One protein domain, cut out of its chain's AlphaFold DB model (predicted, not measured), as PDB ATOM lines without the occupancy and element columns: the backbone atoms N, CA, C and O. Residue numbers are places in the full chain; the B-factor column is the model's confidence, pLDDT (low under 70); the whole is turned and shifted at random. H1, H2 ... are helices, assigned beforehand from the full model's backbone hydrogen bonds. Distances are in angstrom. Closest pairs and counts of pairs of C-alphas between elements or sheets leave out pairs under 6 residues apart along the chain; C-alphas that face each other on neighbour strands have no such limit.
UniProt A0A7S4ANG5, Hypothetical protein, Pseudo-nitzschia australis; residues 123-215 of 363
ATOM      1  N   LYS A 123     104.888  87.741  55.477       53.22
ATOM      2  CA  LYS A 123     105.959  88.329  54.662       53.22
ATOM      3  C   LYS A 123     106.827  89.357  55.380       53.22
ATOM      4  O   LYS A 123     107.881  89.702  54.863       53.22
ATOM      5  N   TYR A 124     106.405  89.863  56.537       63.34
ATOM      6  CA  TYR A 124     107.153  90.901  57.237       63.34
ATOM      7  C   TYR A 124     107.181  90.640  58.738       63.34
ATOM      8  O   TYR A 124     106.149  90.621  59.409       63.34
ATOM      9  N   VAL A 125     108.391  90.436  59.249       76.62
ATOM     10  CA  VAL A 125     108.683  90.357  60.676       76.62
ATOM     11  C   VAL A 125     109.405  91.643  61.047       76.62
ATOM     12  O   VAL A 125     110.537  91.862  60.624       76.62
ATOM     13  N   ASP A 126     108.757  92.472  61.859       83.69
ATOM     14  CA  ASP A 126     109.398  93.633  62.472       83.69
ATOM     15  C   ASP A 126     110.443  93.166  63.496       83.69
ATOM     16  O   ASP A 126     110.108  92.737  64.607       83.69
ATOM     17  N   MET A 127     111.714  93.227  63.101       87.06
ATOM     18  CA  MET A 127     112.823  92.764  63.927       87.06
ATOM     19  C   MET A 127     113.102  93.663  65.134       87.06
ATOM     20  O   MET A 127     113.609  93.158  66.137       87.06
ATOM     21  N   ASP A 128     112.713  94.940  65.113       84.81
ATOM     22  CA  ASP A 128     112.851  95.823  66.277       84.81
ATOM     23  C   ASP A 128     111.848  95.433  67.367       84.81
ATOM     24  O   ASP A 128     112.199  95.304  68.547       84.81
ATOM     25  N   SER A 129     110.610  95.134  66.967       86.44
ATOM     26  CA  SER A 129     109.593  94.570  67.860       86.44
ATOM     27  C   SER A 129     110.009  93.199  68.411       86.44
ATOM     28  O   SER A 129     109.890  92.947  69.616       86.44
ATOM     29  N   VAL A 130     110.581  92.328  67.568       90.00
ATOM     30  CA  VAL A 130     111.136  91.033  68.006       90.00
ATOM     31  C   VAL A 130     112.271  91.231  69.009       90.00
ATOM     32  O   VAL A 130     112.302  90.545  70.029       90.00
ATOM     33  N   ARG A 131     113.171  92.189  68.782       91.12
ATOM     34  CA  ARG A 131     114.280  92.492  69.695       91.12
ATOM     35  C   ARG A 131     113.772  92.948  71.063       91.12
ATOM     36  O   ARG A 131     114.258  92.459  72.083       91.12
ATOM     37  N   GLY A 132     112.749  93.805  71.095       88.06
ATOM     38  CA  GLY A 132     112.063  94.185  72.335       88.06
ATOM     39  C   GLY A 132     111.411  92.988  73.037       88.06
ATOM     40  O   GLY A 132     111.549  92.818  74.250       88.06
ATOM     41  N   MET A 133     110.770  92.100  72.271       88.62
ATOM     42  CA  MET A 133     110.169  90.867  72.789       88.62
ATOM     43  C   MET A 133     111.212  89.900  73.365       88.62
ATOM     44  O   MET A 133     110.956  89.289  74.397       88.62
ATOM     45  N   VAL A 134     112.387  89.776  72.746       91.00
ATOM     46  CA  VAL A 134     113.496  88.937  73.231       91.00
ATOM     47  C   VAL A 134     114.103  89.497  74.519       91.00
ATOM     48  O   VAL A 134     114.448  88.727  75.414       91.00
ATOM     49  N   GLN A 135     114.212  90.822  74.648       89.44
ATOM     50  CA  GLN A 135     114.724  91.459  75.865       89.44
ATOM     51  C   GLN A 135     113.764  91.322  77.051       89.44
ATOM     52  O   GLN A 135     114.213  91.201  78.190       89.44
ATOM     53  N   GLN A 136     112.452  91.362  76.797       82.88
ATOM     54  CA  GLN A 136     111.425  91.354  77.841       82.88
ATOM     55  C   GLN A 136     110.250  90.412  77.509       82.88
ATOM     56  O   GLN A 136     109.099  90.857  77.426       82.88
ATOM     57  N   PRO A 137     110.482  89.095  77.355       76.44
ATOM     58  CA  PRO A 137     109.456  88.158  76.888       76.44
ATOM     59  C   PRO A 137     108.274  88.027  77.857       76.44
ATOM     60  O   PRO A 137     107.158  87.736  77.435       76.44
ATOM     61  N   TRP A 138     108.472  88.320  79.145       83.31
ATOM     62  CA  TRP A 138     107.412  88.322  80.164       83.31
ATOM     63  C   TRP A 138     106.369  89.434  80.002       83.31
ATOM     64  O   TRP A 138     105.291  89.346  80.580       83.31
ATOM     65  N   THR A 139     106.661  90.469  79.213       77.81
ATOM     66  CA  THR A 139     105.700  91.546  78.906       77.81
ATOM     67  C   THR A 139     104.680  91.145  77.841       77.81
ATOM     68  O   THR A 139     103.685  91.839  77.642       77.81
ATOM     69  N   GLN A 140     104.914  90.022  77.153       80.25
ATOM     70  CA  GLN A 140     104.094  89.546  76.048       80.25
ATOM     71  C   GLN A 140     103.321  88.288  76.442       80.25
ATOM     72  O   GLN A 140     103.791  87.434  77.194       80.25
ATOM     73  N   SER A 141     102.113  88.140  75.896       80.19
ATOM     74  CA  SER A 141     101.341  86.915  76.109       80.19
ATOM     75  C   SER A 141     102.000  85.731  75.390       80.19
ATOM     76  O   SER A 141     102.523  85.884  74.283       80.19
ATOM     77  N   LEU A 142     101.895  84.517  75.944       77.31
ATOM     78  CA  LEU A 142     102.397  83.301  75.280       77.31
ATOM     79  C   LEU A 142     101.789  83.092  73.885       77.31
ATOM     80  O   LEU A 142     102.417  82.500  73.010       77.31
ATOM     81  N   GLN A 143     100.558  83.563  73.661       75.88
ATOM     82  CA  GLN A 143      99.917  83.500  72.350       75.88
ATOM     83  C   GLN A 143     100.556  84.483  71.362       75.88
ATOM     84  O   GLN A 143     100.743  84.124  70.203       75.88
ATOM     85  N   THR A 144     100.902  85.691  71.815       79.50
ATOM     86  CA  THR A 144     101.631  86.688  71.018       79.50
ATOM     87  C   THR A 144     103.002  86.154  70.626       79.50
ATOM     88  O   THR A 144     103.324  86.133  69.443       79.50
ATOM     89  N   ILE A 145     103.757  85.627  71.593       78.50
ATOM     90  CA  ILE A 145     105.084  85.046  71.356       78.50
ATOM     91  C   ILE A 145     104.994  83.885  70.359       78.50
ATOM     92  O   ILE A 145     105.740  83.849  69.386       78.50
ATOM     93  N   ARG A 146     104.018  82.980  70.527       83.19
ATOM     94  CA  ARG A 146     103.792  81.866  69.590       83.19
ATOM     95  C   ARG A 146     103.512  82.346  68.165       83.19
ATOM     96  O   ARG A 146     104.039  81.764  67.223       83.19
ATOM     97  N   LYS A 147     102.673  83.374  68.003       82.12
ATOM     98  CA  LYS A 147     102.383  83.957  66.684       82.12
ATOM     99  C   LYS A 147     103.642  84.550  66.054       82.12
ATOM    100  O   LYS A 147     103.860  84.344  64.866       82.12
ATOM    101  N   GLN A 148     104.464  85.235  66.847       86.81
ATOM    102  CA  GLN A 148     105.694  85.851  66.356       86.81
ATOM    103  C   GLN A 148     106.734  84.805  65.941       86.81
ATOM    104  O   GLN A 148     107.338  84.944  64.883       86.81
ATOM    105  N   ILE A 149     106.885  83.724  66.715       88.31
ATOM    106  CA  ILE A 149     107.731  82.580  66.341       88.31
ATOM    107  C   ILE A 149     107.272  81.995  65.003       88.31
ATOM    108  O   ILE A 149     108.082  81.868  64.094       88.31
ATOM    109  N   GLN A 150     105.975  81.714  64.846       83.69
ATOM    110  CA  GLN A 150     105.440  81.163  63.595       83.69
ATOM    111  C   GLN A 150     105.690  82.083  62.397       83.69
ATOM    112  O   GLN A 150     106.015  81.600  61.316       83.69
ATOM    113  N   ALA A 151     105.555  83.399  62.580       82.44
ATOM    114  CA  ALA A 151     105.849  84.363  61.526       82.44
ATOM    115  C   ALA A 151     107.328  84.333  61.113       82.44
ATOM    116  O   ALA A 151     107.624  84.305  59.920       82.44
ATOM    117  N   MET A 152     108.247  84.256  62.081       90.00
ATOM    118  CA  MET A 152     109.684  84.133  61.814       90.00
ATOM    119  C   MET A 152     110.058  82.804  61.152       90.00
ATOM    120  O   MET A 152     110.841  82.803  60.208       90.00
ATOM    121  N   GLU A 153     109.485  81.684  61.601       86.31
ATOM    122  CA  GLU A 153     109.731  80.358  61.016       86.31
ATOM    123  C   GLU A 153     109.281  80.294  59.554       86.31
ATOM    124  O   GLU A 153     109.982  79.742  58.706       86.31
ATOM    125  N   ILE A 154     108.123  80.882  59.244       82.25
ATOM    126  CA  ILE A 154     107.591  80.908  57.880       82.25
ATOM    127  C   ILE A 154     108.455  81.798  56.989       82.25
ATOM    128  O   ILE A 154     108.837  81.356  55.907       82.25
ATOM    129  N   LEU A 155     108.843  82.987  57.464       81.12
ATOM    130  CA  LEU A 155     109.756  83.859  56.728       81.12
ATOM    131  C   LEU A 155     111.109  83.170  56.475       81.12
ATOM    132  O   LEU A 155     111.621  83.205  55.360       81.12
ATOM    133  N   ASN A 156     111.662  82.457  57.461       85.38
ATOM    134  CA  ASN A 156     112.898  81.687  57.279       85.38
ATOM    135  C   ASN A 156     112.755  80.557  56.248       85.38
ATOM    136  O   ASN A 156     113.708  80.290  55.515       85.38
ATOM    137  N   CYS A 157     111.585  79.917  56.153       79.69
ATOM    138  CA  CYS A 157     111.305  78.938  55.099       79.69
ATOM    139  C   CYS A 157     111.212  79.583  53.705       79.69
ATOM    140  O   CYS A 157     111.640  78.978  52.719       79.69
ATOM    141  N   GLU A 158     110.661  80.795  53.610       74.50
ATOM    142  CA  GLU A 158     110.555  81.543  52.351       74.50
ATOM    143  C   GLU A 158     111.925  82.056  51.866       74.50
ATOM    144  O   GLU A 158     112.180  82.071  50.664       74.50
ATOM    145  N   CYS A 159     112.841  82.364  52.788       76.06
ATOM    146  CA  CYS A 159     114.206  82.834  52.518       76.06
ATOM    147  C   CYS A 159     115.245  81.706  52.297       76.06
ATOM    148  O   CYS A 159     116.415  81.845  52.667       76.06
ATOM    149  N   THR A 160     114.836  80.552  51.761       67.81
ATOM    150  CA  THR A 160     115.728  79.398  51.515       67.81
ATOM    151  C   THR A 160     116.614  79.581  50.271       67.81
ATOM    152  O   THR A 160     116.373  80.465  49.461       67.81
ATOM    153  N   GLU A 161     117.667  78.759  50.111       54.59
ATOM    154  CA  GLU A 161     118.688  78.886  49.040       54.59
ATOM    155  C   GLU A 161     118.125  78.933  47.602       54.59
ATOM    156  O   GLU A 161     118.766  79.513  46.729       54.59
ATOM    157  N   ASP A 162     116.928  78.390  47.361       53.78
ATOM    158  CA  ASP A 162     116.253  78.421  46.053       53.78
ATOM    159  C   ASP A 162     115.343  79.660  45.853       53.78
ATOM    160  O   ASP A 162     114.791  79.862  44.767       53.78
ATOM    161  N   GLY A 163     115.166  80.494  46.885       50.91
ATOM    162  CA  GLY A 163     114.220  81.608  46.936       50.91
ATOM    163  C   GLY A 163     114.878  82.958  47.228       50.91
ATOM    164  O   GLY A 163     115.348  83.218  48.327       50.91
ATOM    165  N   ASN A 164     114.859  83.844  46.231       53.19
ATOM    166  CA  ASN A 164     114.811  85.305  46.379       53.19
ATOM    167  C   ASN A 164     115.679  85.952  47.490       53.19
ATOM    168  O   ASN A 164     115.216  86.819  48.226       53.19
ATOM    169  N   GLN A 165     116.979  85.638  47.534       54.12
ATOM    170  CA  GLN A 165     117.981  86.324  48.382       54.12
ATOM    171  C   GLN A 165     118.127  87.836  48.100       54.12
ATOM    172  O   GLN A 165     118.911  88.526  48.743       54.12
ATOM    173  N   THR A 166     117.415  88.353  47.100       56.94
ATOM    174  CA  THR A 166     117.357  89.773  46.749       56.94
ATOM    175  C   THR A 166     116.320  90.553  47.556       56.94
ATOM    176  O   THR A 166     116.301  91.777  47.460       56.94
ATOM    177  N   ASP A 167     115.436  89.878  48.298       66.50
ATOM    178  CA  ASP A 167     114.483  90.542  49.189       66.50
ATOM    179  C   ASP A 167     115.196  90.996  50.472       66.50
ATOM    180  O   ASP A 167     115.894  90.206  51.111       66.50
ATOM    181  N   ALA A 168     115.014  92.260  50.863       67.38
ATOM    182  CA  ALA A 168     115.602  92.820  52.079       67.38
ATOM    183  C   ALA A 168     115.138  92.074  53.343       67.38
ATOM    184  O   ALA A 168     115.890  91.975  54.311       67.38
ATOM    185  N   ALA A 169     113.941  91.477  53.325       68.56
ATOM    186  CA  ALA A 169     113.461  90.627  54.413       68.56
ATOM    187  C   ALA A 169     114.264  89.315  54.548       68.56
ATOM    188  O   ALA A 169     114.321  88.727  55.632       68.56
ATOM    189  N   CYS A 170     114.931  88.878  53.477       75.44
ATOM    190  CA  CYS A 170     115.742  87.665  53.411       75.44
ATOM    191  C   CYS A 170     117.248  87.913  53.566       75.44
ATOM    192  O   CYS A 170     118.048  87.027  53.259       75.44
ATOM    193  N   ASP A 171     117.636  89.080  54.087       81.56
ATOM    194  CA  ASP A 171     119.022  89.354  54.455       81.56
ATOM    195  C   ASP A 171     119.571  88.286  55.421       81.56
ATOM    196  O   ASP A 171     118.893  87.838  56.352       81.56
ATOM    197  N   VAL A 172     120.815  87.860  55.180       79.75
ATOM    198  CA  VAL A 172     121.463  86.770  55.925       79.75
ATOM    199  C   VAL A 172     121.667  87.141  57.396       79.75
ATOM    200  O   VAL A 172     121.477  86.289  58.258       79.75
ATOM    201  N   GLN A 173     121.991  88.401  57.705       80.50
ATOM    202  CA  GLN A 173     122.146  88.844  59.094       80.50
ATOM    203  C   GLN A 173     120.794  88.848  59.805       80.50
ATOM    204  O   GLN A 173     120.686  88.361  60.929       80.50
ATOM    205  N   LEU A 174     119.741  89.321  59.131       84.06
ATOM    206  CA  LEU A 174     118.388  89.271  59.684       84.06
ATOM    207  C   LEU A 174     117.904  87.832  59.887       84.06
ATOM    208  O   LEU A 174     117.157  87.569  60.827       84.06
ATOM    209  N   LYS A 175     118.335  86.885  59.049       86.31
ATOM    210  CA  LYS A 175     118.044  85.461  59.244       86.31
ATOM    211  C   LYS A 175     118.688  84.919  60.518       86.31
ATOM    212  O   LYS A 175     117.983  84.299  61.310       86.31
ATOM    213  N   ASP A 176     119.972  85.188  60.734       86.94
ATOM    214  CA  ASP A 176     120.672  84.759  61.949       86.94
ATOM    215  C   ASP A 176     120.026  85.375  63.203       86.94
ATOM    216  O   ASP A 176     119.820  84.692  64.212       86.94
ATOM    217  N   GLU A 177     119.624  86.651  63.132       89.38
ATOM    218  CA  GLU A 177     118.874  87.310  64.206       89.38
ATOM    219  C   GLU A 177     117.507  86.649  64.454       89.38
ATOM    220  O   GLU A 177     117.123  86.448  65.610       89.38
ATOM    221  N   ARG A 178     116.777  86.269  63.396       91.44
ATOM    222  CA  ARG A 178     115.502  85.541  63.511       91.44
ATOM    223  C   ARG A 178     115.684  84.163  64.129       91.44
ATOM    224  O   ARG A 178     114.926  83.820  65.030       91.44
ATOM    225  N   ASP A 179     116.673  83.391  63.686       92.06
ATOM    226  CA  ASP A 179     116.951  82.055  64.225       92.06
ATOM    227  C   ASP A 179     117.288  82.131  65.724       92.06
ATOM    228  O   ASP A 179     116.727  81.385  66.532       92.06
ATOM    229  N   SER A 180     118.112  83.106  66.120       93.19
ATOM    230  CA  SER A 180     118.417  83.359  67.532       93.19
ATOM    231  C   SER A 180     117.174  83.765  68.336       93.19
ATOM    232  O   SER A 180     116.935  83.244  69.429       93.19
ATOM    233  N   ALA A 181     116.335  84.655  67.795       92.44
ATOM    234  CA  ALA A 181     115.099  85.074  68.452       92.44
ATOM    235  C   ALA A 181     114.095  83.918  68.607       92.44
ATOM    236  O   ALA A 181     113.493  83.771  69.674       92.44
ATOM    237  N   ILE A 182     113.937  83.073  67.579       93.62
ATOM    238  CA  ILE A 182     113.106  81.861  67.629       93.62
ATOM    239  C   ILE A 182     113.577  80.954  68.767       93.62
ATOM    240  O   ILE A 182     112.750  80.500  69.562       93.62
ATOM    241  N   GLU A 183     114.883  80.705  68.877       93.38
ATOM    242  CA  GLU A 183     115.444  79.842  69.917       93.38
ATOM    243  C   GLU A 183     115.145  80.386  71.323       93.38
ATOM    244  O   GLU A 183     114.569  79.674  72.154       93.38
ATOM    245  N   ILE A 184     115.461  81.660  71.575       89.81
ATOM    246  CA  ILE A 184     115.276  82.292  72.889       89.81
ATOM    247  C   ILE A 184     113.799  82.292  73.296       89.81
ATOM    248  O   ILE A 184     113.451  81.881  74.408       89.81
ATOM    249  N   LEU A 185     112.909  82.714  72.396       89.19
ATOM    250  CA  LEU A 185     111.477  82.778  72.683       89.19
ATOM    251  C   LEU A 185     110.867  81.380  72.859       89.19
ATOM    252  O   LEU A 185     110.000  81.188  73.716       89.19
ATOM    253  N   THR A 186     111.355  80.381  72.121       89.62
ATOM    254  CA  THR A 186     110.941  78.981  72.291       89.62
ATOM    255  C   THR A 186     111.376  78.429  73.648       89.62
ATOM    256  O   THR A 186     110.590  77.745  74.313       89.62
ATOM    257  N   LEU A 187     112.603  78.723  74.089       86.56
ATOM    258  CA  LEU A 187     113.095  78.337  75.414       86.56
ATOM    259  C   LEU A 187     112.261  78.975  76.524       86.56
ATOM    260  O   LEU A 187     111.839  78.274  77.447       86.56
ATOM    261  N   TYR A 188     111.950  80.267  76.398       85.31
ATOM    262  CA  TYR A 188     111.063  80.960  77.327       85.31
ATOM    263  C   TYR A 188     109.684  80.288  77.395       85.31
ATOM    264  O   TYR A 188     109.219  79.932  78.477       85.31
ATOM    265  N   MET A 189     109.052  80.017  76.248       86.00
ATOM    266  CA  MET A 189     107.752  79.341  76.211       86.00
ATOM    267  C   MET A 189     107.781  77.960  76.873       86.00
ATOM    268  O   MET A 189     106.862  77.625  77.621       86.00
ATOM    269  N   LYS A 190     108.830  77.163  76.629       83.25
ATOM    270  CA  LYS A 190     109.009  75.849  77.269       83.25
ATOM    271  C   LYS A 190     109.192  75.974  78.779       83.25
ATOM    272  O   LYS A 190     108.626  75.173  79.518       83.25
ATOM    273  N   SER A 191     109.949  76.969  79.237       78.56
ATOM    274  CA  SER A 191     110.139  77.249  80.662       78.56
ATOM    275  C   SER A 191     108.813  77.600  81.340       78.56
ATOM    276  O   SER A 191     108.450  76.962  82.326       78.56
ATOM    277  N   VAL A 192     108.031  78.519  80.760       72.31
ATOM    278  CA  VAL A 192     106.710  78.891  81.294       72.31
ATOM    279  C   VAL A 192     105.743  77.711  81.275       72.31
ATOM    280  O   VAL A 192     105.023  77.489  82.243       72.31
ATOM    281  N   GLN A 193     105.740  76.912  80.207       74.19
ATOM    282  CA  GLN A 193     104.912  75.712  80.145       74.19
ATOM    283  C   GLN A 193     105.298  74.704  81.236       74.19
ATOM    284  O   GLN A 193     104.412  74.174  81.902       74.19
ATOM    285  N   LYS A 194     106.599  74.486  81.465       73.62
ATOM    286  CA  LYS A 194     107.082  73.612  82.537       73.62
ATOM    287  C   LYS A 194     106.633  74.122  83.907       73.62
ATOM    288  O   LYS A 194     106.145  73.312  84.683       73.62
ATOM    289  N   MET A 195     106.712  75.433  84.160       63.91
ATOM    290  CA  MET A 195     106.212  76.047  85.400       63.91
ATOM    291  C   MET A 195     104.708  75.811  85.599       63.91
ATOM    292  O   MET A 195     104.284  75.396  86.675       63.91
ATOM    293  N   LEU A 196     103.901  75.995  84.549       66.25
ATOM    294  CA  LEU A 196     102.453  75.755  84.598       66.25
ATOM    295  C   LEU A 196     102.110  74.274  84.820       66.25
ATOM    296  O   LEU A 196     101.163  73.949  85.537       66.25
ATOM    297  N   GLU A 197     102.875  73.362  84.220       67.06
ATOM    298  CA  GLU A 197     102.724  71.922  84.436       67.06
ATOM    299  C   GLU A 197     103.102  71.538  85.873       67.06
ATOM    300  O   GLU A 197     102.362  70.791  86.514       67.06
ATOM    301  N   THR A 198     104.186  72.094  86.421       58.66
ATOM    302  CA  THR A 198     104.601  71.856  87.811       58.66
ATOM    303  C   THR A 198     103.641  72.469  88.827       58.66
ATOM    304  O   THR A 198     103.334  71.817  89.821       58.66
ATOM    305  N   GLU A 199     103.067  73.647  88.572       54.88
ATOM    306  CA  GLU A 199     102.014  74.223  89.421       54.88
ATOM    307  C   GLU A 199     100.720  73.402  89.363       54.88
ATOM    308  O   GLU A 199     100.090  73.143  90.390       54.88
ATOM    309  N   GLY A 200     100.347  72.908  88.179       47.94
ATOM    310  CA  GLY A 200      99.212  72.001  88.011       47.94
ATOM    311  C   GLY A 200      99.405  70.651  88.715       47.94
ATOM    312  O   GLY A 200      98.433  70.053  89.185       47.94
ATOM    313  N   VAL A 201     100.648  70.170  88.817       50.06
ATOM    314  CA  VAL A 201     101.014  68.986  89.609       50.06
ATOM    315  C   VAL A 201     101.025  69.314  91.100       50.06
ATOM    316  O   VAL A 201     100.449  68.553  91.872       50.06
ATOM    317  N   ARG A 202     101.562  70.465  91.516       48.22
ATOM    318  CA  ARG A 202     101.568  70.927  92.912       48.22
ATOM    319  C   ARG A 202     100.154  71.080  93.468       48.22
ATOM    320  O   ARG A 202      99.883  70.570  94.548       48.22
ATOM    321  N   ALA A 203      99.222  71.643  92.699       51.00
ATOM    322  CA  ALA A 203      97.814  71.734  93.091       51.00
ATOM    323  C   ALA A 203      97.161  70.348  93.277       51.00
ATOM    324  O   ALA A 203      96.338  70.156  94.169       51.00
ATOM    325  N   LYS A 204      97.540  69.349  92.468       52.78
ATOM    326  CA  LYS A 204      97.041  67.970  92.604       52.78
ATOM    327  C   LYS A 204      97.692  67.224  93.771       52.78
ATOM    328  O   LYS A 204      97.010  66.468  94.457       52.78
ATOM    329  N   VAL A 205      98.984  67.449  94.007       53.59
ATOM    330  CA  VAL A 205      99.740  66.866  95.122       53.59
ATOM    331  C   VAL A 205      99.298  67.471  96.452       53.59
ATOM    332  O   VAL A 205      99.134  66.728  97.409       53.59
ATOM    333  N   GLU A 206      99.009  68.772  96.521       56.56
ATOM    334  CA  GLU A 206      98.466  69.412  97.725       56.56
ATOM    335  C   GLU A 206      97.059  68.903  98.058       56.56
ATOM    336  O   GLU A 206      96.774  68.628  99.223       56.56
ATOM    337  N   VAL A 207      96.197  68.679  97.057       61.53
ATOM    338  CA  VAL A 207      94.876  68.062  97.276       61.53
ATOM    339  C   VAL A 207      95.014  66.612  97.761       61.53
ATOM    340  O   VAL A 207      94.365  66.238  98.738       61.53
ATOM    341  N   ALA A 208      95.907  65.818  97.161       58.75
ATOM    342  CA  ALA A 208      96.163  64.437  97.582       58.75
ATOM    343  C   ALA A 208      96.815  64.349  98.980       58.75
ATOM    344  O   ALA A 208      96.439  63.511  99.799       58.75
ATOM    345  N   ALA A 209      97.750  65.247  99.299       59.22
ATOM    346  CA  ALA A 209      98.399  65.327 100.608       59.22
ATOM    347  C   ALA A 209      97.430  65.803 101.704       59.22
ATOM    348  O   ALA A 209      97.519  65.361 102.853       59.22
ATOM    349  N   GLN A 210      96.473  66.671 101.361       63.78
ATOM    350  CA  GLN A 210      95.402  67.090 102.265       63.78
ATOM    351  C   GLN A 210      94.408  65.942 102.532       63.78
ATOM    352  O   GLN A 210      93.975  65.771 103.675       63.78
ATOM    353  N   GLU A 211      94.080  65.121 101.526       62.53
ATOM    354  CA  GLU A 211      93.278  63.900 101.703       62.53
ATOM    355  C   GLU A 211      93.985  62.867 102.594       62.53
ATOM    356  O   GLU A 211      93.365  62.328 103.514       62.53
ATOM    357  N   GLU A 212      95.292  62.656 102.417       59.19
ATOM    358  CA  GLU A 212      96.048  61.693 103.225       59.19
ATOM    359  C   GLU A 212      96.255  62.174 104.675       59.19
ATOM    360  O   GLU A 212      96.113  61.397 105.624       59.19
ATOM    361  N   ARG A 213      96.451  63.485 104.900       61.59
ATOM    362  CA  ARG A 213      96.443  64.083 106.253       61.59
ATOM    363  C   ARG A 213      95.094  63.945 106.957       61.59
ATOM    364  O   ARG A 213      95.060  63.793 108.181       61.59
ATOM    365  N   ASN A 214      93.987  63.987 106.219       60.28
ATOM    366  CA  ASN A 214      92.660  63.728 106.779       60.28
ATOM    367  C   ASN A 214      92.460  62.241 107.117       60.28
ATOM    368  O   ASN A 214      91.742  61.925 108.065       60.28
ATOM    369  N   ARG A 215      93.154  61.340 106.412       56.97
ATOM    370  CA  ARG A 215      93.144  59.893 106.655       56.97
ATOM    371  C   ARG A 215      93.990  59.486 107.867       56.97
ATOM    372  O   ARG A 215      93.526  58.721 108.709       56.97
TER     373      ARG A 215
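This is residues 123 to 215 of the 363 residues of the protein "Hypothetical protein" of Pseudo-nitzschia australis (UniProt A0A7S4ANG5). One long helix, H3, has a small compact head at its first part, where H1 and H2 pack on it, and its last part, residues 194 to 215, sticks out from the head as a bare arm. H2 folds back on H3 as a helical hairpin, H1 packs on H3 beside it, and at the far end of the head from the arm residues 161 to 166 of the loop between H2 and H3 stick out. The printed part has 93 residues with three named helices, in the order H1, H2, H3, and no named strand; the class is all helix. The whole is extended, with a radius of gyration of the C-alphas of 19.5 A, and the arm makes much of the length in spans of 71 by 25 by 17 A.

Begin with H3, residues 172 to 215: find C-alpha 172 at (121.463, 86.770, 55.925); from there the helix runs 64.0 A to C-alpha 215 at (93.144, 59.893, 106.655). Go back along the printed part to H2, residues 142 to 158, which measures 24.4 A and begins at C-alpha 142, (102.397, 83.301, 75.280). Before it comes H1, residues 127 to 135, 12.2 A long.

Look first at residues 175 to 189 of H3, the part that touches H2. The closest C-alphas of the two helices are those of Ile 149 and Ile 182, 5.6 A apart. H2 and H3 form a helical hairpin, running opposite ways at a shallow tilt of 34 degrees, only just short of steep. H3 touches H1 with residues 174 to 185 alone, and here the closest C-alphas, of Val 134 and Ala 181, are 6.4 A apart. H1 and H3 run the same way at a tilt of 36 degrees, only just steep. H1 and H2 are close but not clearly touching: their closest C-alphas, of Val 130 and Gln 148, are 7.7 A apart, and they run opposite ways at a steep tilt of 46 degrees. In H1, H2 and H3 every O i to N i+4 pair is within hydrogen-bond range.

The two C-alphas farthest apart are those of Thr 166 and Arg 215, at 71.2 A. Without the stretches that stand free, residues 161 to 166 and 194 to 215, the body of 65 residues spans 34 by 19 by 16 A. The link from H1 to H2 is short, with 6 residues, and that from H2 to H3 is long, with 13. The printed part has no cut. The mean pLDDT of the printed part is 74.9; look for values under 70 at residues 123 to 124, 160 to 169 and 195 to 215.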